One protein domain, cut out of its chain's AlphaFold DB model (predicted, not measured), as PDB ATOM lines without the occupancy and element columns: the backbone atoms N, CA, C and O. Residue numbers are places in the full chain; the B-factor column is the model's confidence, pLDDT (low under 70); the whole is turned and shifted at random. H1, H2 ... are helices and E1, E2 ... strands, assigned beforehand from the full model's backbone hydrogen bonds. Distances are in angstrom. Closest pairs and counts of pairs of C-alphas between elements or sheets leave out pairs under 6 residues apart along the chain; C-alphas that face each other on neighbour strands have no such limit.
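AT A GLANCE: This is residues 340 to 487 of the 701 residues of an uncharacterized protein of Tilletia indica (UniProt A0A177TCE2). Two sheets lie partly face to face in a small sandwich: the three-strand meander E1 E2 E3 covers part of one face of a larger, strongly twisted sheet, E4 E5 E7 E8, with the strands of the one at 43 degrees to those of the other. Strand E9 packs on E4 and E5 on the other face of the larger sheet; the short helices H2 and H3 lie far from the middle, and residues 483 to 487 lead away from the body. The printed part has 148 residues, in the order E1 E2 E3 E4 H1 H2 E5 E6 E7 E8 H3 E9; both sheets are antiparallel. The class is mixed, helices and strands, though named elements hold only 64 residues. The whole is compact, with a radius of gyration of the C-alphas of 15.8 A and spans of 50 by 42 by 25 A.

HOW THE PARTS SIT: E1, residues 343 to 347, and E2, residues 352 to 356, form a hairpin, with N 345 and O 354 at 2.8 A. E2 forms another hairpin with E3, residues 363 to 367, where N 355 and O 365 are 2.9 A apart. E4, residues 386 to 390, is an edge strand of the larger sheet; its closest C-alphas with E1 are those of Ala 388 and Ser 346, 6.4 A apart. H1, residues 391 to 394, is on this sheet at a height of 4.6 A, over none of its strands. H2, residues 402 to 407, is not on it. E5, residues 419 to 425, is the antiparallel neighbour of E4, with N 422 and O 389 at 2.9 A, and runs on into E6, residues 428 to 430, at 47 degrees. E7, residues 440 to 447, is the antiparallel neighbour of E5, with N 423 and O 442 at 3.0 A. E8, residues 452 to 459, forms a hairpin with E7, with N 445 and O 454 at 2.8 A. H3, residues 462 to 465, is not on the sheet. E9, residues 479 to 482, pairs with no named strand; its closest C-alphas with E5 are those of Asn 479 and Tyr 424, 5.2 A apart. Every O i to N i+4 pair of H2 is within hydrogen-bond range; H1 and H3 are too short for such a pair.

IN THESE COORDINATES: E1 begins at C-alpha 343, (-38.286, -14.487, -43.233). E7 is 22.5 A from first to last C-alpha, E8 20.9 A and E5 18.5 A. E9 ends at C-alpha 482, (-21.685, -5.480, -45.269).

THE WHOLE: The C-alphas of Thr 360 and Gly 468, the two farthest apart, are 52.4 A from each other. The printed part has no cut. The links E3 to E4, H2 to E5 and H3 to E9 are long. Mean pLDDT of the printed part is 88.2; residues 396 to 399, 431 to 433, 463 to 468 and 485 to 487 are under 70.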
ATOM      1  N   LEU A 340     -32.943 -20.851 -40.770       93.06
ATOM      2  CA  LEU A 340     -34.073 -21.627 -40.236       93.06
ATOM      3  C   LEU A 340     -35.206 -21.798 -41.262       93.06
ATOM      4  O   LEU A 340     -36.121 -22.581 -41.020       93.06
ATOM      5  N   GLY A 341     -35.152 -21.075 -42.384       94.75
ATOM      6  CA  GLY A 341     -36.241 -20.956 -43.357       94.75
ATOM      7  C   GLY A 341     -37.211 -19.807 -43.063       94.75
ATOM      8  O   GLY A 341     -38.153 -19.618 -43.824       94.75
ATOM      9  N   ASN A 342     -36.978 -19.032 -42.000       97.25
ATOM     10  CA  ASN A 342     -37.834 -17.921 -41.584       97.25
ATOM     11  C   ASN A 342     -37.471 -16.624 -42.313       97.25
ATOM     12  O   ASN A 342     -36.326 -16.433 -42.730       97.25
ATOM     13  N   TYR A 343     -38.425 -15.698 -42.420       97.94
ATOM     14  CA  TYR A 343     -38.286 -14.487 -43.233       97.94
ATOM     15  C   TYR A 343     -38.341 -13.218 -42.377       97.94
ATOM     16  O   TYR A 343     -39.339 -12.943 -41.715       97.94
ATOM     17  N   LEU A 344     -37.288 -12.400 -42.424       98.19
ATOM     18  CA  LEU A 344     -37.309 -11.014 -41.956       98.19
ATOM     19  C   LEU A 344     -37.859 -10.122 -43.078       98.19
ATOM     20  O   LEU A 344     -37.255 -10.015 -44.144       98.19
ATOM     21  N   VAL A 345     -39.004  -9.491 -42.837       98.44
ATOM     22  CA  VAL A 345     -39.798  -8.734 -43.814       98.44
ATOM     23  C   VAL A 345     -39.880  -7.268 -43.395       98.44
ATOM     24  O   VAL A 345     -40.224  -6.955 -42.258       98.44
ATOM     25  N   SER A 346     -39.594  -6.347 -44.313       97.88
ATOM     26  CA  SER A 346     -39.643  -4.903 -44.062       97.88
ATOM     27  C   SER A 346     -40.884  -4.261 -44.675       97.88
ATOM     28  O   SER A 346     -40.991  -4.184 -45.901       97.88
ATOM     29  N   LEU A 347     -41.784  -3.733 -43.836       97.19
ATOM     30  CA  LEU A 347     -42.925  -2.923 -44.281       97.19
ATOM     31  C   LEU A 347     -42.580  -1.431 -44.158       97.19
ATOM     32  O   LEU A 347     -42.614  -0.843 -43.066       97.19
ATOM     33  N   ARG A 348     -42.252  -0.788 -45.289       94.62
ATOM     34  CA  ARG A 348     -41.806   0.619 -45.322       94.62
ATOM     35  C   ARG A 348     -42.855   1.545 -44.721       94.62
ATOM     36  O   ARG A 348     -42.528   2.418 -43.917       94.62
ATOM     37  N   SER A 349     -44.114   1.360 -45.111       93.62
ATOM     38  CA  SER A 349     -45.199   2.272 -44.747       93.62
ATOM     39  C   SER A 349     -45.610   2.151 -43.278       93.62
ATOM     40  O   SER A 349     -46.216   3.081 -42.760       93.62
ATOM     41  N   HIS A 350     -45.219   1.089 -42.569       94.38
ATOM     42  CA  HIS A 350     -45.391   0.971 -41.113       94.38
ATOM     43  C   HIS A 350     -44.181   1.545 -40.344       94.38
ATOM     44  O   HIS A 350     -44.332   2.098 -39.253       94.38
ATOM     45  N   SER A 351     -42.991   1.525 -40.962       94.88
ATOM     46  CA  SER A 351     -41.687   1.638 -40.282       94.88
ATOM     47  C   SER A 351     -41.448   0.510 -39.278       94.88
ATOM     48  O   SER A 351     -41.048   0.748 -38.140       94.88
ATOM     49  N   THR A 352     -41.743  -0.713 -39.716       97.06
ATOM     50  CA  THR A 352     -41.692  -1.925 -38.897       97.06
ATOM     51  C   THR A 352     -41.071  -3.062 -39.701       97.06
ATOM     52  O   THR A 352     -41.352  -3.217 -40.894       97.06
ATOM     53  N   LEU A 353     -40.236  -3.852 -39.032       98.31
ATOM     54  CA  LEU A 353     -39.767  -5.155 -39.486       98.31
ATOM     55  C   LEU A 353     -40.588  -6.252 -38.803       98.31
ATOM     56  O   LEU A 353     -40.881  -6.145 -37.614       98.31
ATOM     57  N   PHE A 354     -40.917  -7.308 -39.533       98.19
ATOM     58  CA  PHE A 354     -41.637  -8.482 -39.044       98.19
ATOM     59  C   PHE A 354     -40.768  -9.717 -39.268       98.19
ATOM     60  O   PHE A 354     -40.150  -9.842 -40.324       98.19
ATOM     61  N   TYR A 355     -40.710 -10.626 -38.301       98.25
ATOM     62  CA  TYR A 355     -40.074 -11.929 -38.464       98.25
ATOM     63  C   TYR A 355     -41.165 -12.989 -38.563       98.25
ATOM     64  O   TYR A 355     -41.980 -13.140 -37.651       98.25
ATOM     65  N   ILE A 356     -41.211 -13.657 -39.710       98.31
ATOM     66  CA  ILE A 356     -42.292 -14.536 -40.143       98.31
ATOM     67  C   ILE A 356     -41.808 -15.983 -40.123       98.31
ATOM     68  O   ILE A 356     -40.732 -16.283 -40.651       98.31
ATOM     69  N   ASP A 357     -42.615 -16.873 -39.552       97.31
ATOM     70  CA  ASP A 357     -42.349 -18.309 -39.579       97.31
ATOM     71  C   ASP A 357     -42.483 -18.874 -41.003       97.31
ATOM     72  O   ASP A 357     -43.487 -18.653 -41.692       97.31
ATOM     73  N   GLY A 358     -41.466 -19.612 -41.448       96.44
ATOM     74  CA  GLY A 358     -41.389 -20.171 -42.799       96.44
ATOM     75  C   GLY A 358     -42.324 -21.354 -43.068       96.44
ATOM     76  O   GLY A 358     -42.367 -21.841 -44.197       96.44
ATOM     77  N   GLN A 359     -43.064 -21.830 -42.064       95.69
ATOM     78  CA  GLN A 359     -44.001 -22.951 -42.168       95.69
ATOM     79  C   GLN A 359     -45.432 -22.504 -41.847       95.69
ATOM     80  O   GLN A 359     -46.337 -22.746 -42.647       95.69
ATOM     81  N   THR A 360     -45.653 -21.817 -40.720       96.62
ATOM     82  CA  THR A 360     -47.002 -21.409 -40.275       96.62
ATOM     83  C   THR A 360     -47.472 -20.076 -40.855       96.62
ATOM     84  O   THR A 360     -48.666 -19.786 -40.804       96.62
ATOM     85  N   LYS A 361     -46.563 -19.272 -41.438       97.31
ATOM     86  CA  LYS A 361     -46.781 -17.877 -41.888       97.31
ATOM     87  C   LYS A 361     -47.061 -16.863 -40.769       97.31
ATOM     88  O   LYS A 361     -47.316 -15.690 -41.062       97.31
ATOM     89  N   GLU A 362     -47.011 -17.281 -39.506       96.56
ATOM     90  CA  GLU A 362     -47.301 -16.427 -38.355       96.56
ATOM     91  C   GLU A 362     -46.204 -15.377 -38.125       96.56
ATOM     92  O   GLU A 362     -45.032 -15.575 -38.454       96.56
ATOM     93  N   THR A 363     -46.578 -14.248 -37.518       96.75
ATOM     94  CA  THR A 363     -45.611 -13.246 -37.047       96.75
ATOM     95  C   THR A 363     -45.035 -13.696 -35.706       96.75
ATOM     96  O   THR A 363     -45.702 -13.601 -34.678       96.75
ATOM     97  N   LEU A 364     -43.780 -14.146 -35.709       96.38
ATOM     98  CA  LEU A 364     -43.042 -14.560 -34.510       96.38
ATOM     99  C   LEU A 364     -42.691 -13.364 -33.611       96.38
ATOM    100  O   LEU A 364     -42.678 -13.484 -32.386       96.38
ATOM    101  N   TRP A 365     -42.392 -12.215 -34.224       96.88
ATOM    102  CA  TRP A 365     -42.296 -10.902 -33.577       96.88
ATOM    103  C   TRP A 365     -42.226  -9.771 -34.609       96.88
ATOM    104  O   TRP A 365     -41.940  -9.986 -35.788       96.88
ATOM    105  N   GLN A 366     -42.429  -8.542 -34.140       96.69
ATOM    106  CA  GLN A 366     -42.216  -7.308 -34.888       96.69
ATOM    107  C   GLN A 366     -41.324  -6.315 -34.129       96.69
ATOM    108  O   GLN A 366     -41.343  -6.234 -32.899       96.69
ATOM    109  N   LEU A 367     -40.550  -5.539 -34.886       97.56
ATOM    110  CA  LEU A 367     -39.614  -4.523 -34.416       97.56
ATOM    111  C   LEU A 367     -39.898  -3.188 -35.108       97.56
ATOM    112  O   LEU A 367     -39.863  -3.096 -36.333       97.56
ATOM    113  N   GLY A 368     -40.107  -2.138 -34.320       94.25
ATOM    114  CA  GLY A 368     -40.420  -0.800 -34.816       94.25
ATOM    115  C   GLY A 368     -41.918  -0.556 -34.989       94.25
ATOM    116  O   GLY A 368     -42.735  -1.479 -35.042       94.25
ATOM    117  N   GLY A 369     -42.296   0.718 -35.058       86.56
ATOM    118  CA  GLY A 369     -43.699   1.129 -34.970       86.56
ATOM    119  C   GLY A 369     -44.274   0.996 -33.546       86.56
ATOM    120  O   GLY A 369     -43.531   0.749 -32.595       86.56
ATOM    121  N   PRO A 370     -45.590   1.217 -33.369       83.88
ATOM    122  CA  PRO A 370     -46.205   1.304 -32.043       83.88
ATOM    123  C   PRO A 370     -46.359  -0.045 -31.318       83.88
ATOM    124  O   PRO A 370     -46.300  -0.063 -30.095       83.88
ATOM    125  N   ASP A 371     -46.521  -1.158 -32.042       91.69
ATOM    126  CA  ASP A 371     -46.796  -2.494 -31.468       91.69
ATOM    127  C   ASP A 371     -45.549  -3.399 -31.396       91.69
ATOM    128  O   ASP A 371     -45.638  -4.624 -31.376       91.69
ATOM    129  N   SER A 372     -44.361  -2.793 -31.417       94.81
ATOM    130  CA  SER A 372     -43.078  -3.500 -31.359       94.81
ATOM    131  C   SER A 372     -42.938  -4.360 -30.102       94.81
ATOM    132  O   SER A 372     -43.222  -3.911 -28.991       94.81
ATOM    133  N   ASN A 373     -42.405  -5.573 -30.252       95.56
ATOM    134  CA  ASN A 373     -42.148  -6.472 -29.125       95.56
ATOM    135  C   ASN A 373     -40.863  -6.127 -28.345       95.56
ATOM    136  O   ASN A 373     -40.528  -6.845 -27.402       95.56
ATOM    137  N   PHE A 374     -40.152  -5.058 -28.729       95.69
ATOM    138  CA  PHE A 374     -38.849  -4.681 -28.176       95.69
ATOM    139  C   PHE A 374     -38.820  -3.244 -27.644       95.69
ATOM    140  O   PHE A 374     -39.294  -2.311 -28.294       95.69
ATOM    141  N   THR A 375     -38.160  -3.035 -26.506       95.12
ATOM    142  CA  THR A 375     -37.774  -1.703 -26.005       95.12
ATOM    143  C   THR A 375     -36.382  -1.296 -26.513       95.12
ATOM    144  O   THR A 375     -35.722  -2.063 -27.209       95.12
ATOM    145  N   GLY A 376     -35.893  -0.105 -26.151       93.38
ATOM    146  CA  GLY A 376     -34.554   0.377 -26.536       93.38
ATOM    147  C   GLY A 376     -34.546   1.284 -27.773       93.38
ATOM    148  O   GLY A 376     -35.569   1.498 -28.423       93.38
ATOM    149  N   ASN A 377     -33.386   1.871 -28.085       92.44
ATOM    150  CA  ASN A 377     -33.269   2.895 -29.138       92.44
ATOM    151  C   ASN A 377     -33.309   2.328 -30.572       92.44
ATOM    152  O   ASN A 377     -33.490   3.088 -31.520       92.44
ATOM    153  N   GLY A 378     -33.171   1.010 -30.739       90.31
ATOM    154  CA  GLY A 378     -33.371   0.304 -32.004       90.31
ATOM    155  C   GLY A 378     -34.839   0.165 -32.388       90.31
ATOM    156  O   GLY A 378     -35.136   0.095 -33.573       90.31
ATOM    157  N   ASN A 379     -35.756   0.207 -31.416       89.38
ATOM    158  CA  ASN A 379     -37.193   0.174 -31.677       89.38
ATOM    159  C   ASN A 379     -37.679   1.448 -32.399       89.38
ATOM    160  O   ASN A 379     -38.250   1.395 -33.482       89.38
ATOM    161  N   THR A 380     -37.418   2.622 -31.823       84.69
ATOM    162  CA  THR A 380     -37.880   3.919 -32.360       84.69
ATOM    163  C   THR A 380     -36.866   4.590 -33.295       84.69
ATOM    164  O   THR A 380     -37.070   5.716 -33.749       84.69
ATOM    165  N   GLY A 381     -35.748   3.915 -33.575       84.88
ATOM    166  CA  GLY A 381     -34.555   4.504 -34.175       84.88
ATOM    167  C   GLY A 381     -34.554   4.668 -35.695       84.88
ATOM    168  O   GLY A 381     -33.687   5.381 -36.204       84.88
ATOM    169  N   PHE A 382     -35.488   4.053 -36.423       93.75
ATOM    170  CA  PHE A 382     -35.543   4.074 -37.890       93.75
ATOM    171  C   PHE A 382     -36.938   4.430 -38.421       93.75
ATOM    172  O   PHE A 382     -37.939   4.284 -37.716       93.75
ATOM    173  N   SER A 383     -37.018   4.918 -39.661       93.81
ATOM    174  CA  SER A 383     -38.304   5.098 -40.348       93.81
ATOM    175  C   SER A 383     -38.211   5.008 -41.869       93.81
ATOM    176  O   SER A 383     -37.256   5.483 -42.488       93.81
ATOM    177  N   TRP A 384     -39.232   4.383 -42.470       93.69
ATOM    178  CA  TRP A 384     -39.306   4.067 -43.905       93.69
ATOM    179  C   TRP A 384     -38.065   3.310 -44.422       93.69
ATOM    180  O   TRP A 384     -37.640   3.502 -45.561       93.69
ATOM    181  N   GLN A 385     -37.502   2.449 -43.572       95.75
ATOM    182  CA  GLN A 385     -36.274   1.687 -43.792       95.75
ATOM    183  C   GLN A 385     -36.322   0.805 -45.044       95.75
ATOM    184  O   GLN A 385     -37.387   0.298 -45.395       95.75
ATOM    185  N   HIS A 386     -35.176   0.597 -45.693       96.62
ATOM    186  CA  HIS A 386     -34.996  -0.316 -46.831       96.62
ATOM    187  C   HIS A 386     -33.889  -1.338 -46.548       96.62
ATOM    188  O   HIS A 386     -32.988  -1.085 -45.747       96.62
ATOM    189  N   ASN A 387     -33.963  -2.471 -47.253       96.56
ATOM    190  CA  ASN A 387     -32.971  -3.545 -47.249       96.56
ATOM    191  C   ASN A 387     -32.548  -3.965 -45.830       96.56
ATOM    192  O   ASN A 387     -31.387  -3.846 -45.452       96.56
ATOM    193  N   ALA A 388     -33.524  -4.426 -45.042       97.06
ATOM    194  CA  ALA A 388     -33.260  -5.028 -43.742       97.06
ATOM    195  C   ALA A 388     -32.787  -6.478 -43.918       97.06
ATOM    196  O   ALA A 388     -33.519  -7.303 -44.470       97.06
ATOM    197  N   LEU A 389     -31.576  -6.782 -43.455       95.12
ATOM    198  CA  LEU A 389     -30.931  -8.088 -43.585       95.12
ATOM    199  C   LEU A 389     -30.469  -8.601 -42.217       95.12
ATOM    200  O   LEU A 389     -30.129  -7.824 -41.322       95.12
ATOM    201  N   TRP A 390     -30.404  -9.922 -42.063       94.00
ATOM    202  CA  TRP A 390     -29.673 -10.532 -40.957       94.00
ATOM    203  C   TRP A 390     -28.170 -10.428 -41.208       94.00
ATOM    204  O   TRP A 390     -27.656 -10.951 -42.199       94.00
ATOM    205  N   LEU A 391     -27.452  -9.797 -40.281       89.00
ATOM    206  CA  LEU A 391     -26.011  -9.584 -40.379       89.00
ATOM    207  C   LEU A 391     -25.244 -10.909 -40.478       89.00
ATOM    208  O   LEU A 391     -24.276 -11.012 -41.227       89.00
ATOM    209  N   GLU A 392     -25.697 -11.930 -39.744       84.44
ATOM    210  CA  GLU A 392     -25.081 -13.261 -39.761       84.44
ATOM    211  C   GLU A 392     -25.142 -13.923 -41.151       84.44
ATOM    212  O   GLU A 392     -24.291 -14.752 -41.475       84.44
ATOM    213  N   GLU A 393     -26.122 -13.542 -41.978       81.88
ATOM    214  CA  GLU A 393     -26.312 -14.052 -43.340       81.88
ATOM    215  C   GLU A 393     -25.602 -13.179 -44.393       81.88
ATOM    216  O   GLU A 393     -25.138 -13.704 -45.404       81.88
ATOM    217  N   GLU A 394     -25.429 -11.872 -44.148       71.81
ATOM    218  CA  GLU A 394     -24.537 -11.022 -44.956       71.81
ATOM    219  C   GLU A 394     -23.070 -11.446 -44.828       71.81
ATOM    220  O   GLU A 394     -22.362 -11.579 -45.829       71.81
ATOM    221  N   GLU A 395     -22.603 -11.655 -43.594       71.81
ATOM    222  CA  GLU A 395     -21.194 -11.936 -43.314       71.81
ATOM    223  C   GLU A 395     -20.781 -13.350 -43.777       71.81
ATOM    224  O   GLU A 395     -19.596 -13.588 -43.996       71.81
ATOM    225  N   ARG A 396     -21.738 -14.271 -43.995       62.06
ATOM    226  CA  ARG A 396     -21.548 -15.654 -44.501       62.06
ATOM    227  C   ARG A 396     -20.484 -16.496 -43.761       62.06
ATOM    228  O   ARG A 396     -19.987 -17.479 -44.311       62.06
ATOM    229  N   TYR A 397     -20.165 -16.181 -42.502       52.53
ATOM    230  CA  TYR A 397     -19.245 -16.975 -41.672       52.53
ATOM    231  C   TYR A 397     -19.983 -17.945 -40.743       52.53
ATOM    232  O   TYR A 397     -20.916 -17.571 -40.033       52.53
ATOM    233  N   GLY A 398     -19.512 -19.196 -40.696       50.44
ATOM    234  CA  GLY A 398     -20.081 -20.310 -39.919       50.44
ATOM    235  C   GLY A 398     -19.901 -20.224 -38.395       50.44
ATOM    236  O   GLY A 398     -19.599 -21.224 -37.758       50.44
ATOM    237  N   ILE A 399     -20.075 -19.037 -37.810       67.38
ATOM    238  CA  ILE A 399     -19.922 -18.725 -36.372       67.38
ATOM    239  C   ILE A 399     -21.188 -19.112 -35.564       67.38
ATOM    240  O   ILE A 399     -21.214 -19.054 -34.331       67.38
ATOM    241  N   TRP A 400     -22.253 -19.509 -36.266       83.44
ATOM    242  CA  TRP A 400     -23.578 -19.793 -35.718       83.44
ATOM    243  C   TRP A 400     -24.141 -21.103 -36.269       83.44
ATOM    244  O   TRP A 400     -24.339 -21.229 -37.484       83.44
ATOM    245  N   THR A 401     -24.445 -22.039 -35.371       87.50
ATOM    246  CA  THR A 401     -25.220 -23.257 -35.672       87.50
ATOM    247  C   THR A 401     -26.721 -22.954 -35.766       87.50
ATOM    248  O   THR A 401     -27.185 -21.927 -35.269       87.50
ATOM    249  N   LEU A 402     -27.509 -23.857 -36.363       88.81
ATOM    250  CA  LEU A 402     -28.968 -23.685 -36.463       88.81
ATOM    251  C   LEU A 402     -29.641 -23.550 -35.089       88.81
ATOM    252  O   LEU A 402     -30.538 -22.726 -34.926       88.81
ATOM    253  N   ASP A 403     -29.185 -24.302 -34.088       89.75
ATOM    254  CA  ASP A 403     -29.766 -24.256 -32.744       89.75
ATOM    255  C   ASP A 403     -29.440 -22.945 -32.021       89.75
ATOM    256  O   ASP A 403     -30.285 -22.410 -31.304       89.75
ATOM    257  N   GLU A 404     -28.265 -22.360 -32.266       90.19
ATOM    258  CA  GLU A 404     -27.914 -21.033 -31.752       90.19
ATOM    259  C   GLU A 404     -28.707 -19.914 -32.430       90.19
ATOM    260  O   GLU A 404     -29.118 -18.973 -31.750       90.19
ATOM    261  N   ILE A 405     -28.961 -20.015 -33.741       91.00
ATOM    262  CA  ILE A 405     -29.835 -19.073 -34.459       91.00
ATOM    263  C   ILE A 405     -31.259 -19.193 -33.914       91.00
ATOM    264  O   ILE A 405     -31.858 -18.175 -33.571       91.00
ATOM    265  N   ARG A 406     -31.789 -20.416 -33.754       92.19
ATOM    266  CA  ARG A 406     -33.130 -20.659 -33.195       92.19
ATOM    267  C   ARG A 406     -33.247 -20.103 -31.779       92.19
ATOM    268  O   ARG A 406     -34.148 -19.314 -31.508       92.19
ATOM    269  N   ALA A 407     -32.293 -20.423 -30.905       90.81
ATOM    270  CA  ALA A 407     -32.244 -19.887 -29.549       90.81
ATOM    271  C   ALA A 407     -32.163 -18.352 -29.534       90.81
ATOM    272  O   ALA A 407     -32.802 -17.725 -28.695       90.81
ATOM    273  N   ALA A 408     -31.426 -17.730 -30.455       91.88
ATOM    274  CA  ALA A 408     -31.280 -16.275 -30.534       91.88
ATOM    275  C   ALA A 408     -32.353 -15.569 -31.392       91.88
ATOM    276  O   ALA A 408     -32.192 -14.388 -31.695       91.88
ATOM    277  N   SER A 409     -33.440 -16.259 -31.767       91.88
ATOM    278  CA  SER A 409     -34.546 -15.699 -32.573       91.88
ATOM    279  C   SER A 409     -35.922 -15.760 -31.897       91.88
ATOM    280  O   SER A 409     -36.880 -15.201 -32.432       91.88
ATOM    281  N   VAL A 410     -36.038 -16.390 -30.719       87.00
ATOM    282  CA  VAL A 410     -37.302 -16.562 -29.975       87.00
ATOM    283  C   VAL A 410     -37.362 -15.614 -28.761       87.00
ATOM    284  O   VAL A 410     -36.497 -15.707 -27.886       87.00
ATOM    285  N   PRO A 411     -38.363 -14.712 -28.653       79.62
ATOM    286  CA  PRO A 411     -38.514 -13.821 -27.500       79.62
ATOM    287  C   PRO A 411     -38.726 -14.591 -26.187       79.62
ATOM    288  O   PRO A 411     -39.591 -15.456 -26.108       79.62
ATOM    289  N   GLY A 412     -37.988 -14.239 -25.132       73.12
ATOM    290  CA  GLY A 412     -37.999 -14.961 -23.852       73.12
ATOM    291  C   GLY A 412     -37.060 -16.173 -23.787       73.12
ATOM    292  O   GLY A 412     -37.075 -16.896 -22.793       73.12
ATOM    293  N   SER A 413     -36.228 -16.390 -24.812       80.44
ATOM    294  CA  SER A 413     -35.092 -17.318 -24.754       80.44
ATOM    295  C   SER A 413     -34.124 -16.980 -23.611       80.44
ATOM    296  O   SER A 413     -34.099 -15.856 -23.119       80.44
ATOM    297  N   THR A 414     -33.304 -17.949 -23.200       84.00
ATOM    298  CA  THR A 414     -32.285 -17.809 -22.142       84.00
ATOM    299  C   THR A 414     -30.861 -17.621 -22.684       84.00
ATOM    300  O   THR A 414     -29.904 -17.545 -21.907       84.00
ATOM    301  N   THR A 415     -30.681 -17.568 -24.010       87.50
ATOM    302  CA  THR A 415     -29.346 -17.457 -24.617       87.50
ATOM    303  C   THR A 415     -28.715 -16.074 -24.433       87.50
ATOM    304  O   THR A 415     -29.373 -15.036 -24.494       87.50
ATOM    305  N   ARG A 416     -27.387 -16.056 -24.268       85.31
ATOM    306  CA  ARG A 416     -26.576 -14.826 -24.270       85.31
ATOM    307  C   ARG A 416     -26.100 -14.416 -25.670       85.31
ATOM    308  O   ARG A 416     -25.567 -13.318 -25.818       85.31
ATOM    309  N   LYS A 417     -26.260 -15.277 -26.685       87.69
ATOM    310  CA  LYS A 417     -25.977 -14.937 -28.088       87.69
ATOM    311  C   LYS A 417     -27.094 -14.029 -28.624       87.69
ATOM    312  O   LYS A 417     -28.269 -14.333 -28.458       87.69
ATOM    313  N   LYS A 418     -26.722 -12.921 -29.269       91.69
ATOM    314  CA  LYS A 418     -27.642 -11.885 -29.770       91.69
ATOM    315  C   LYS A 418     -27.465 -11.702 -31.271       91.69
ATOM    316  O   LYS A 418     -26.335 -11.485 -31.711       91.69
ATOM    317  N   ARG A 419     -28.557 -11.795 -32.034       92.88
ATOM    318  CA  ARG A 419     -28.544 -11.569 -33.488       92.88
ATOM    319  C   ARG A 419     -28.527 -10.081 -33.819       92.88
ATOM    320  O   ARG A 419     -28.923  -9.247 -32.995       92.88
ATOM    321  N   LYS A 420     -28.080  -9.746 -35.025       94.50
ATOM    322  CA  LYS A 420     -27.967  -8.374 -35.523       94.50
ATOM    323  C   LYS A 420     -28.677  -8.203 -36.854       94.50
ATOM    324  O   LYS A 420     -28.492  -8.984 -37.778       94.50
ATOM    325  N   ILE A 421     -29.452  -7.131 -36.954       96.81
ATOM    326  CA  ILE A 421     -30.063  -6.673 -38.201       96.81
ATOM    327  C   ILE A 421     -29.230  -5.511 -38.734       96.81
ATOM    328  O   ILE A 421     -28.952  -4.563 -37.994       96.81
ATOM    329  N   SER A 422     -28.857  -5.563 -40.007       96.19
ATOM    330  CA  SER A 422     -28.401  -4.396 -40.756       96.19
ATOM    331  C   SER A 422     -29.581  -3.803 -41.531       96.19
ATOM    332  O   SER A 422     -30.477  -4.530 -41.960       96.19
ATOM    333  N   LEU A 423     -29.638  -2.474 -41.665       97.12
ATOM    334  CA  LEU A 423     -30.636  -1.809 -42.511       97.12
ATOM    335  C   LEU A 423     -30.183  -0.423 -42.979       97.12
ATOM    336  O   LEU A 423     -29.312   0.215 -42.374       97.12
ATOM    337  N   TYR A 424     -30.831   0.072 -44.032       97.25
ATOM    338  CA  TYR A 424     -30.736   1.460 -44.472       97.25
ATOM    339  C   TYR A 424     -31.917   2.273 -43.907       97.25
ATOM    340  O   TYR A 424     -33.075   2.041 -44.254       97.25
ATOM    341  N   ASP A 425     -31.631   3.216 -43.009       96.31
ATOM    342  CA  ASP A 425     -32.596   4.131 -42.392       96.31
ATOM    343  C   ASP A 425     -32.744   5.391 -43.252       96.31
ATOM    344  O   ASP A 425     -31.945   6.330 -43.177       96.31
ATOM    345  N   ASN A 426     -33.802   5.419 -44.061       94.75
ATOM    346  CA  ASN A 426     -34.201   6.591 -44.840       94.75
ATOM    347  C   ASN A 426     -34.570   7.789 -43.954       94.75
ATOM    348  O   ASN A 426     -34.459   8.927 -44.413       94.75
ATOM    349  N   ALA A 427     -34.987   7.532 -42.708       92.31
ATOM    350  CA  ALA A 427     -35.491   8.502 -41.747       92.31
ATOM    351  C   ALA A 427     -36.656   9.351 -42.294       92.31
ATOM    352  O   ALA A 427     -36.657  10.576 -42.149       92.31
ATOM    353  N   ALA A 428     -37.635   8.725 -42.962       85.88
ATOM    354  CA  ALA A 428     -38.707   9.430 -43.673       85.88
ATOM    355  C   ALA A 428     -40.114   9.267 -43.059       85.88
ATOM    356  O   ALA A 428     -40.527   8.189 -42.643       85.88
ATOM    357  N   LEU A 429     -40.882  10.364 -43.100       76.44
ATOM    358  CA  LEU A 429     -42.327  10.414 -42.827       76.44
ATOM    359  C   LEU A 429     -43.154  10.456 -44.118       76.44
ATOM    360  O   LEU A 429     -44.320  10.070 -44.145       76.44
ATOM    361  N   SER A 430     -42.578  11.002 -45.190       72.31
ATOM    362  CA  SER A 430     -43.151  10.998 -46.535       72.31
ATOM    363  C   SER A 430     -42.061  11.268 -47.572       72.31
ATOM    364  O   SER A 430     -41.005  11.798 -47.234       72.31
ATOM    365  N   ARG A 431     -42.362  11.092 -48.868       63.19
ATOM    366  CA  ARG A 431     -41.477  11.532 -49.972       63.19
ATOM    367  C   ARG A 431     -41.051  13.019 -49.915       63.19
ATOM    368  O   ARG A 431     -40.148  13.398 -50.651       63.19
ATOM    369  N   LYS A 432     -41.681  13.861 -49.076       67.06
ATOM    370  CA  LYS A 432     -41.359  15.290 -48.875       67.06
ATOM    371  C   LYS A 432     -41.032  15.690 -47.421       67.06
ATOM    372  O   LYS A 432     -40.872  16.880 -47.162       67.06
ATOM    373  N   LYS A 433     -41.001  14.760 -46.459       67.81
ATOM    374  CA  LYS A 433     -40.758  15.059 -45.032       67.81
ATOM    375  C   LYS A 433     -39.945  13.951 -44.379       67.81
ATOM    376  O   LYS A 433     -40.282  12.780 -44.542       67.81
ATOM    377  N   CYS A 434     -38.956  14.341 -43.589       73.94
ATOM    378  CA  CYS A 434     -38.042  13.433 -42.911       73.94
ATOM    379  C   CYS A 434     -38.195  13.565 -41.389       73.94
ATOM    380  O   CYS A 434     -38.466  14.661 -40.904       73.94
ATOM    381  N   ASP A 435     -38.004  12.467 -40.658       72.12
ATOM    382  CA  ASP A 435     -37.821  12.463 -39.199       72.12
ATOM    383  C   ASP A 435     -36.439  13.022 -38.808       72.12
ATOM    384  O   ASP A 435     -36.252  13.514 -37.697       72.12
ATOM    385  N   ARG A 436     -35.448  12.935 -39.711       84.12
ATOM    386  CA  ARG A 436     -34.073  13.434 -39.528       84.12
ATOM    387  C   ARG A 436     -33.549  14.086 -40.812       84.12
ATOM    388  O   ARG A 436     -33.975  13.745 -41.910       84.12
ATOM    389  N   ASN A 437     -32.580  14.992 -40.685       80.62
ATOM    390  CA  ASN A 437     -32.017  15.754 -41.814       80.62
ATOM    391  C   ASN A 437     -31.059  14.953 -42.726       80.62
ATOM    392  O   ASN A 437     -30.467  15.525 -43.637       80.62
ATOM    393  N   GLU A 438     -30.874  13.654 -42.483       86.38
ATOM    394  CA  GLU A 438     -30.031  12.760 -43.283       86.38
ATOM    395  C   GLU A 438     -30.537  11.315 -43.199       86.38
ATOM    396  O   GLU A 438     -31.155  10.929 -42.204       86.38
ATOM    397  N   SER A 439     -30.235  10.528 -44.230       92.88
ATOM    398  CA  SER A 439     -30.391   9.068 -44.223       92.88
ATOM    399  C   SER A 439     -29.061   8.403 -43.863       92.88
ATOM    400  O   SER A 439     -27.995   8.989 -44.076       92.88
ATOM    401  N   ARG A 440     -29.113   7.201 -43.284       94.00
ATOM    402  CA  ARG A 440     -27.962   6.555 -42.628       94.00
ATOM    403  C   ARG A 440     -28.070   5.033 -42.633       94.00
ATOM    404  O   ARG A 440     -29.161   4.483 -42.707       94.00
ATOM    405  N   GLY A 441     -26.946   4.348 -42.478       96.12
ATOM    406  CA  GLY A 441     -26.924   2.907 -42.222       96.12
ATOM    407  C   GLY A 441     -27.002   2.609 -40.724       96.12
ATOM    408  O   GLY A 441     -26.417   3.349 -39.932       96.12
ATOM    409  N   LEU A 442     -27.678   1.531 -40.323       96.38
ATOM    410  CA  LEU A 442     -27.762   1.083 -38.927       96.38
ATOM    411  C   LEU A 442     -27.403  -0.400 -38.792       96.38
ATOM    412  O   LEU A 442     -27.770  -1.203 -39.647       96.38
ATOM    413  N   ILE A 443     -26.761  -0.757 -37.674       96.44
ATOM    414  CA  ILE A 443     -26.770  -2.126 -37.136       96.44
ATOM    415  C   ILE A 443     -27.524  -2.107 -35.804       96.44
ATOM    416  O   ILE A 443     -27.186  -1.325 -34.908       96.44
ATOM    417  N   ILE A 444     -28.520  -2.978 -35.667       97.62
ATOM    418  CA  ILE A 444     -29.361  -3.138 -34.478       97.62
ATOM    419  C   ILE A 444     -29.093  -4.523 -33.883       97.62
ATOM    420  O   ILE A 444     -29.248  -5.526 -34.570       97.62
ATOM    421  N   GLU A 445     -28.694  -4.587 -32.615       97.00
ATOM    422  CA  GLU A 445     -28.556  -5.831 -31.848       97.00
ATOM    423  C   GLU A 445     -29.868  -6.156 -31.125       97.00
ATOM    424  O   GLU A 445     -30.446  -5.279 -30.473       97.00
ATOM    425  N   LEU A 446     -30.319  -7.410 -31.226       96.12
ATOM    426  CA  LEU A 446     -31.526  -7.910 -30.568       96.12
ATOM    427  C   LEU A 446     -31.175  -8.796 -29.373       96.12
ATOM    428  O   LEU A 446     -30.564  -9.858 -29.508       96.12
ATOM    429  N   ASP A 447     -31.611  -8.370 -28.193       94.69
ATOM    430  CA  ASP A 447     -31.610  -9.176 -26.981       94.69
ATOM    431  C   ASP A 447     -32.992  -9.810 -26.806       94.69
ATOM    432  O   ASP A 447     -33.934  -9.163 -26.339       94.69
ATOM    433  N   MET A 448     -33.115 -11.075 -27.207       94.00
ATOM    434  CA  MET A 448     -34.378 -11.811 -27.120       94.00
ATOM    435  C   MET A 448     -34.770 -12.142 -25.673       94.00
ATOM    436  O   MET A 448     -35.960 -12.283 -25.393       94.00
ATOM    437  N   THR A 449     -33.796 -12.226 -24.758       91.31
ATOM    438  CA  THR A 449     -34.010 -12.486 -23.325       91.31
ATOM    439  C   THR A 449     -34.642 -11.266 -22.662       91.31
ATOM    440  O   THR A 449     -35.711 -11.351 -22.063       91.31
ATOM    441  N   ALA A 450     -34.003 -10.102 -22.816       92.94
ATOM    442  CA  ALA A 450     -34.441  -8.841 -22.222       92.94
ATOM    443  C   ALA A 450     -35.520  -8.109 -23.045       92.94
ATOM    444  O   ALA A 450     -36.021  -7.077 -22.605       92.94
ATOM    445  N   LYS A 451     -35.851  -8.612 -24.244       94.44
ATOM    446  CA  LYS A 451     -36.726  -7.967 -25.241       94.44
ATOM    447  C   LYS A 451     -36.308  -6.520 -25.524       94.44
ATOM    448  O   LYS A 451     -37.122  -5.598 -25.530       94.44
ATOM    449  N   THR A 452     -35.015  -6.320 -25.790       95.50
ATOM    450  CA  THR A 452     -34.467  -5.011 -26.186       95.50
ATOM    451  C   THR A 452     -33.861  -5.061 -27.583       95.50
ATOM    452  O   THR A 452     -33.201  -6.034 -27.937       95.50
ATOM    453  N   ALA A 453     -34.052  -3.997 -28.351       97.12
ATOM    454  CA  ALA A 453     -33.415  -3.756 -29.634       97.12
ATOM    455  C   ALA A 453     -32.607  -2.462 -29.526       97.12
ATOM    456  O   ALA A 453     -33.170  -1.394 -29.265       97.12
ATOM    457  N   ASN A 454     -31.292  -2.542 -29.717       97.56
ATOM    458  CA  ASN A 454     -30.387  -1.408 -29.524       97.56
ATOM    459  C   ASN A 454     -29.541  -1.159 -30.773       97.56
ATOM    460  O   ASN A 454     -28.946  -2.081 -31.323       97.56
ATOM    461  N   ILE A 455     -29.453   0.098 -31.206       96.50
ATOM    462  CA  ILE A 455     -28.517   0.521 -32.251       96.50
ATOM    463  C   ILE A 455     -27.103   0.408 -31.684       96.50
ATOM    464  O   ILE A 455     -26.741   1.148 -30.770       96.50
ATOM    465  N   VAL A 456     -26.308  -0.496 -32.255       95.69
ATOM    466  CA  VAL A 456     -24.910  -0.738 -31.860       95.69
ATOM    467  C   VAL A 456     -23.897  -0.123 -32.827       95.69
ATOM    468  O   VAL A 456     -22.738   0.027 -32.461       95.69
ATOM    469  N   GLN A 457     -24.315   0.262 -34.037       94.62
ATOM    470  CA  GLN A 457     -23.478   0.988 -34.997       94.62
ATOM    471  C   GLN A 457     -24.332   1.896 -35.892       94.62
ATOM    472  O   GLN A 457     -25.453   1.538 -36.258       94.62
ATOM    473  N   ILE A 458     -23.782   3.056 -36.268       93.88
ATOM    474  CA  ILE A 458     -24.407   4.017 -37.185       93.88
ATOM    475  C   ILE A 458     -23.397   4.418 -38.264       93.88
ATOM    476  O   ILE A 458     -22.327   4.941 -37.956       93.88
ATOM    477  N   TYR A 459     -23.765   4.238 -39.528       93.25
ATOM    478  CA  TYR A 459     -23.053   4.783 -40.683       93.25
ATOM    479  C   TYR A 459     -23.716   6.111 -41.049       93.25
ATOM    480  O   TYR A 459     -24.656   6.161 -41.843       93.25
ATOM    481  N   ASN A 460     -23.287   7.172 -40.357       87.75
ATOM    482  CA  ASN A 460     -23.789   8.537 -40.542       87.75
ATOM    483  C   ASN A 460     -23.412   9.088 -41.923       87.75
ATOM    484  O   ASN A 460     -22.557   8.533 -42.623       87.75
ATOM    485  N   ASN A 461     -24.001  10.224 -42.296       81.25
ATOM    486  CA  ASN A 461     -23.697  10.852 -43.572       81.25
ATOM    487  C   ASN A 461     -22.188  11.162 -43.727       81.25
ATOM    488  O   ASN A 461     -21.618  11.824 -42.854       81.25
ATOM    489  N   PRO A 462     -21.532  10.743 -44.829       77.62
ATOM    490  CA  PRO A 462     -20.086  10.889 -44.990       77.62
ATOM    491  C   PRO A 462     -19.694  12.342 -45.282       77.62
ATOM    492  O   PRO A 462     -18.576  12.742 -44.975       77.62
ATOM    493  N   GLY A 463     -20.631  13.164 -45.774       67.19
ATOM    494  CA  GLY A 463     -20.455  14.602 -45.966       67.19
ATOM    495  C   GLY A 463     -20.073  15.355 -44.692       67.19
ATOM    496  O   GLY A 463     -19.374  16.357 -44.763       67.19
ATOM    497  N   ARG A 464     -20.417  14.824 -43.511       69.56
ATOM    498  CA  ARG A 464     -19.961  15.352 -42.211       69.56
ATOM    499  C   ARG A 464     -18.432  15.361 -42.060       69.56
ATOM    500  O   ARG A 464     -17.922  16.128 -41.251       69.56
ATOM    501  N   ALA A 465     -17.722  14.514 -42.807       65.19
ATOM    502  CA  ALA A 465     -16.260  14.431 -42.837       65.19
ATOM    503  C   ALA A 465     -15.634  15.081 -44.090       65.19
ATOM    504  O   ALA A 465     -14.412  15.084 -44.222       65.19
ATOM    505  N   VAL A 466     -16.444  15.628 -45.007       69.50
ATOM    506  CA  VAL A 466     -15.996  16.210 -46.283       69.50
ATOM    507  C   VAL A 466     -16.358  17.703 -46.303       69.50
ATOM    508  O   VAL A 466     -17.529  18.042 -46.482       69.50
ATOM    509  N   PRO A 467     -15.392  18.622 -46.101       67.06
ATOM    510  CA  PRO A 467     -15.666  20.055 -46.005       67.06
ATOM    511  C   PRO A 467     -16.485  20.603 -47.183       67.06
ATOM    512  O   PRO A 467     -16.158  20.382 -48.344       67.06
ATOM    513  N   GLY A 468     -17.565  21.327 -46.872       68.00
ATOM    514  CA  GLY A 468     -18.477  21.916 -47.863       68.00
ATOM    515  C   GLY A 468     -19.514  20.956 -48.467       68.00
ATOM    516  O   GLY A 468     -20.415  21.414 -49.174       68.00
ATOM    517  N   PHE A 469     -19.443  19.652 -48.183       77.38
ATOM    518  CA  PHE A 469     -20.409  18.677 -48.686       77.38
ATOM    519  C   PHE A 469     -21.741  18.742 -47.914       77.38
ATOM    520  O   PHE A 469     -21.777  19.016 -46.715       77.38
ATOM    521  N   LYS A 470     -22.866  18.503 -48.600       78.62
ATOM    522  CA  LYS A 470     -24.216  18.611 -48.017       78.62
ATOM    523  C   LYS A 470     -24.705  17.276 -47.453       78.62
ATOM    524  O   LYS A 470     -24.440  16.225 -48.029       78.62
ATOM    525  N   ASN A 471     -25.508  17.326 -46.389       84.44
ATOM    526  CA  ASN A 471     -26.213  16.148 -45.882       84.44
ATOM    527  C   ASN A 471     -27.061  15.497 -46.987       84.44
ATOM    528  O   ASN A 471     -27.899  16.152 -47.610       84.44
ATOM    529  N   ILE A 472     -26.884  14.190 -47.178       88.19
ATOM    530  CA  ILE A 472     -27.689  13.381 -48.097       88.19
ATOM    531  C   ILE A 472     -28.909  12.868 -47.329       88.19
ATOM    532  O   ILE A 472     -28.778  12.145 -46.339       88.19
ATOM    533  N   SER A 473     -30.101  13.219 -47.805       89.00
ATOM    534  CA  SER A 473     -31.374  12.681 -47.323       89.00
ATOM    535  C   SER A 473     -32.131  12.063 -48.494       89.00
ATOM    536  O   SER A 473     -32.386  12.725 -49.504       89.00
ATOM    537  N   SER A 474     -32.453  10.779 -48.379       90.62
ATOM    538  CA  SER A 474     -33.091   9.977 -49.417       90.62
ATOM    539  C   SER A 474     -34.361   9.342 -48.869       90.62
ATOM    540  O   SER A 474     -34.330   8.366 -48.120       90.62
ATOM    541  N   THR A 475     -35.511   9.913 -49.229       89.19
ATOM    542  CA  THR A 475     -36.812   9.580 -48.623       89.19
ATOM    543  C   THR A 475     -37.408   8.243 -49.081       89.19
ATOM    544  O   THR A 475     -38.502   7.885 -48.654       89.19
ATOM    545  N   SER A 476     -36.724   7.504 -49.957       90.12
ATOM    546  CA  SER A 476     -37.065   6.140 -50.377       90.12
ATOM    547  C   SER A 476     -35.855   5.500 -51.065       90.12
ATOM    548  O   SER A 476     -34.984   6.224 -51.542       90.12
ATOM    549  N   GLN A 477     -35.870   4.171 -51.229       92.94
ATOM    550  CA  GLN A 477     -34.808   3.398 -51.888       92.94
ATOM    551  C   GLN A 477     -33.479   3.428 -51.105       92.94
ATOM    552  O   GLN A 477     -33.396   4.028 -50.030       92.94
ATOM    553  N   GLY A 478     -32.447   2.785 -51.653       95.00
ATOM    554  CA  GLY A 478     -31.126   2.667 -51.042       95.00
ATOM    555  C   GLY A 478     -30.931   1.361 -50.277       95.00
ATOM    556  O   GLY A 478     -31.879   0.612 -50.024       95.00
ATOM    557  N   ASN A 479     -29.675   1.075 -49.946       96.81
ATOM    558  CA  ASN A 479     -29.271  -0.139 -49.243       96.81
ATOM    559  C   ASN A 479     -27.978   0.059 -48.445       96.81
ATOM    560  O   ASN A 479     -27.154   0.922 -48.760       96.81
ATOM    561  N   LEU A 480     -27.812  -0.786 -47.430       96.06
ATOM    562  CA  LEU A 480     -26.567  -1.037 -46.715       96.06
ATOM    563  C   LEU A 480     -26.104  -2.434 -47.136       96.06
ATOM    564  O   LEU A 480     -26.920  -3.338 -47.243       96.06
ATOM    565  N   GLN A 481     -24.816  -2.602 -47.402       93.69
ATOM    566  CA  GLN A 481     -24.213  -3.902 -47.662       93.69
ATOM    567  C   GLN A 481     -22.948  -4.055 -46.816       93.69
ATOM    568  O   GLN A 481     -21.994  -3.288 -46.969       93.69
ATOM    569  N   VAL A 482     -22.912  -5.055 -45.943       90.88
ATOM    570  CA  VAL A 482     -21.685  -5.480 -45.269       90.88
ATOM    571  C   VAL A 482     -20.861  -6.315 -46.245       90.88
ATOM    572  O   VAL A 482     -21.357  -7.253 -46.870       90.88
ATOM    573  N   LEU A 483     -19.593  -5.947 -46.422       87.62
ATOM    574  CA  LEU A 483     -18.669  -6.661 -47.296       87.62
ATOM    575  C   LEU A 483     -17.794  -7.621 -46.481       87.62
ATOM    576  O   LEU A 483     -17.462  -7.312 -45.333       87.62
ATOM    577  N   PRO A 484     -17.369  -8.761 -47.059       76.56
ATOM    578  CA  PRO A 484     -16.431  -9.655 -46.397       76.56
ATOM    579  C   PRO A 484     -15.158  -8.910 -45.953       76.56
ATOM    580  O   PRO A 484     -14.626  -8.105 -46.727       76.56
ATOM    581  N   PRO A 485     -14.635  -9.169 -44.739       67.69
ATOM    582  CA  PRO A 485     -13.378  -8.597 -44.288       67.69
ATOM    583  C   PRO A 485     -12.238  -8.941 -45.243       67.69
ATOM    584  O   PRO A 485     -12.082 -10.086 -45.671       67.69
ATOM    585  N   PHE A 486     -11.406  -7.949 -45.550       61.12
ATOM    586  CA  PHE A 486     -10.248  -8.155 -46.407       61.12
ATOM    587  C   PHE A 486      -9.015  -8.522 -45.578       61.12
ATOM    588  O   PHE A 486      -8.657  -7.849 -44.609       61.12
ATOM    589  N   THR A 487      -8.287  -9.548 -46.020       50.84
ATOM    590  CA  THR A 487      -6.864  -9.666 -45.687       50.84
ATOM    591  C   THR A 487      -6.142  -8.469 -46.321       50.84
ATOM    592  O   THR A 487      -6.290  -8.259 -47.536       50.84
TER     593      THR A 487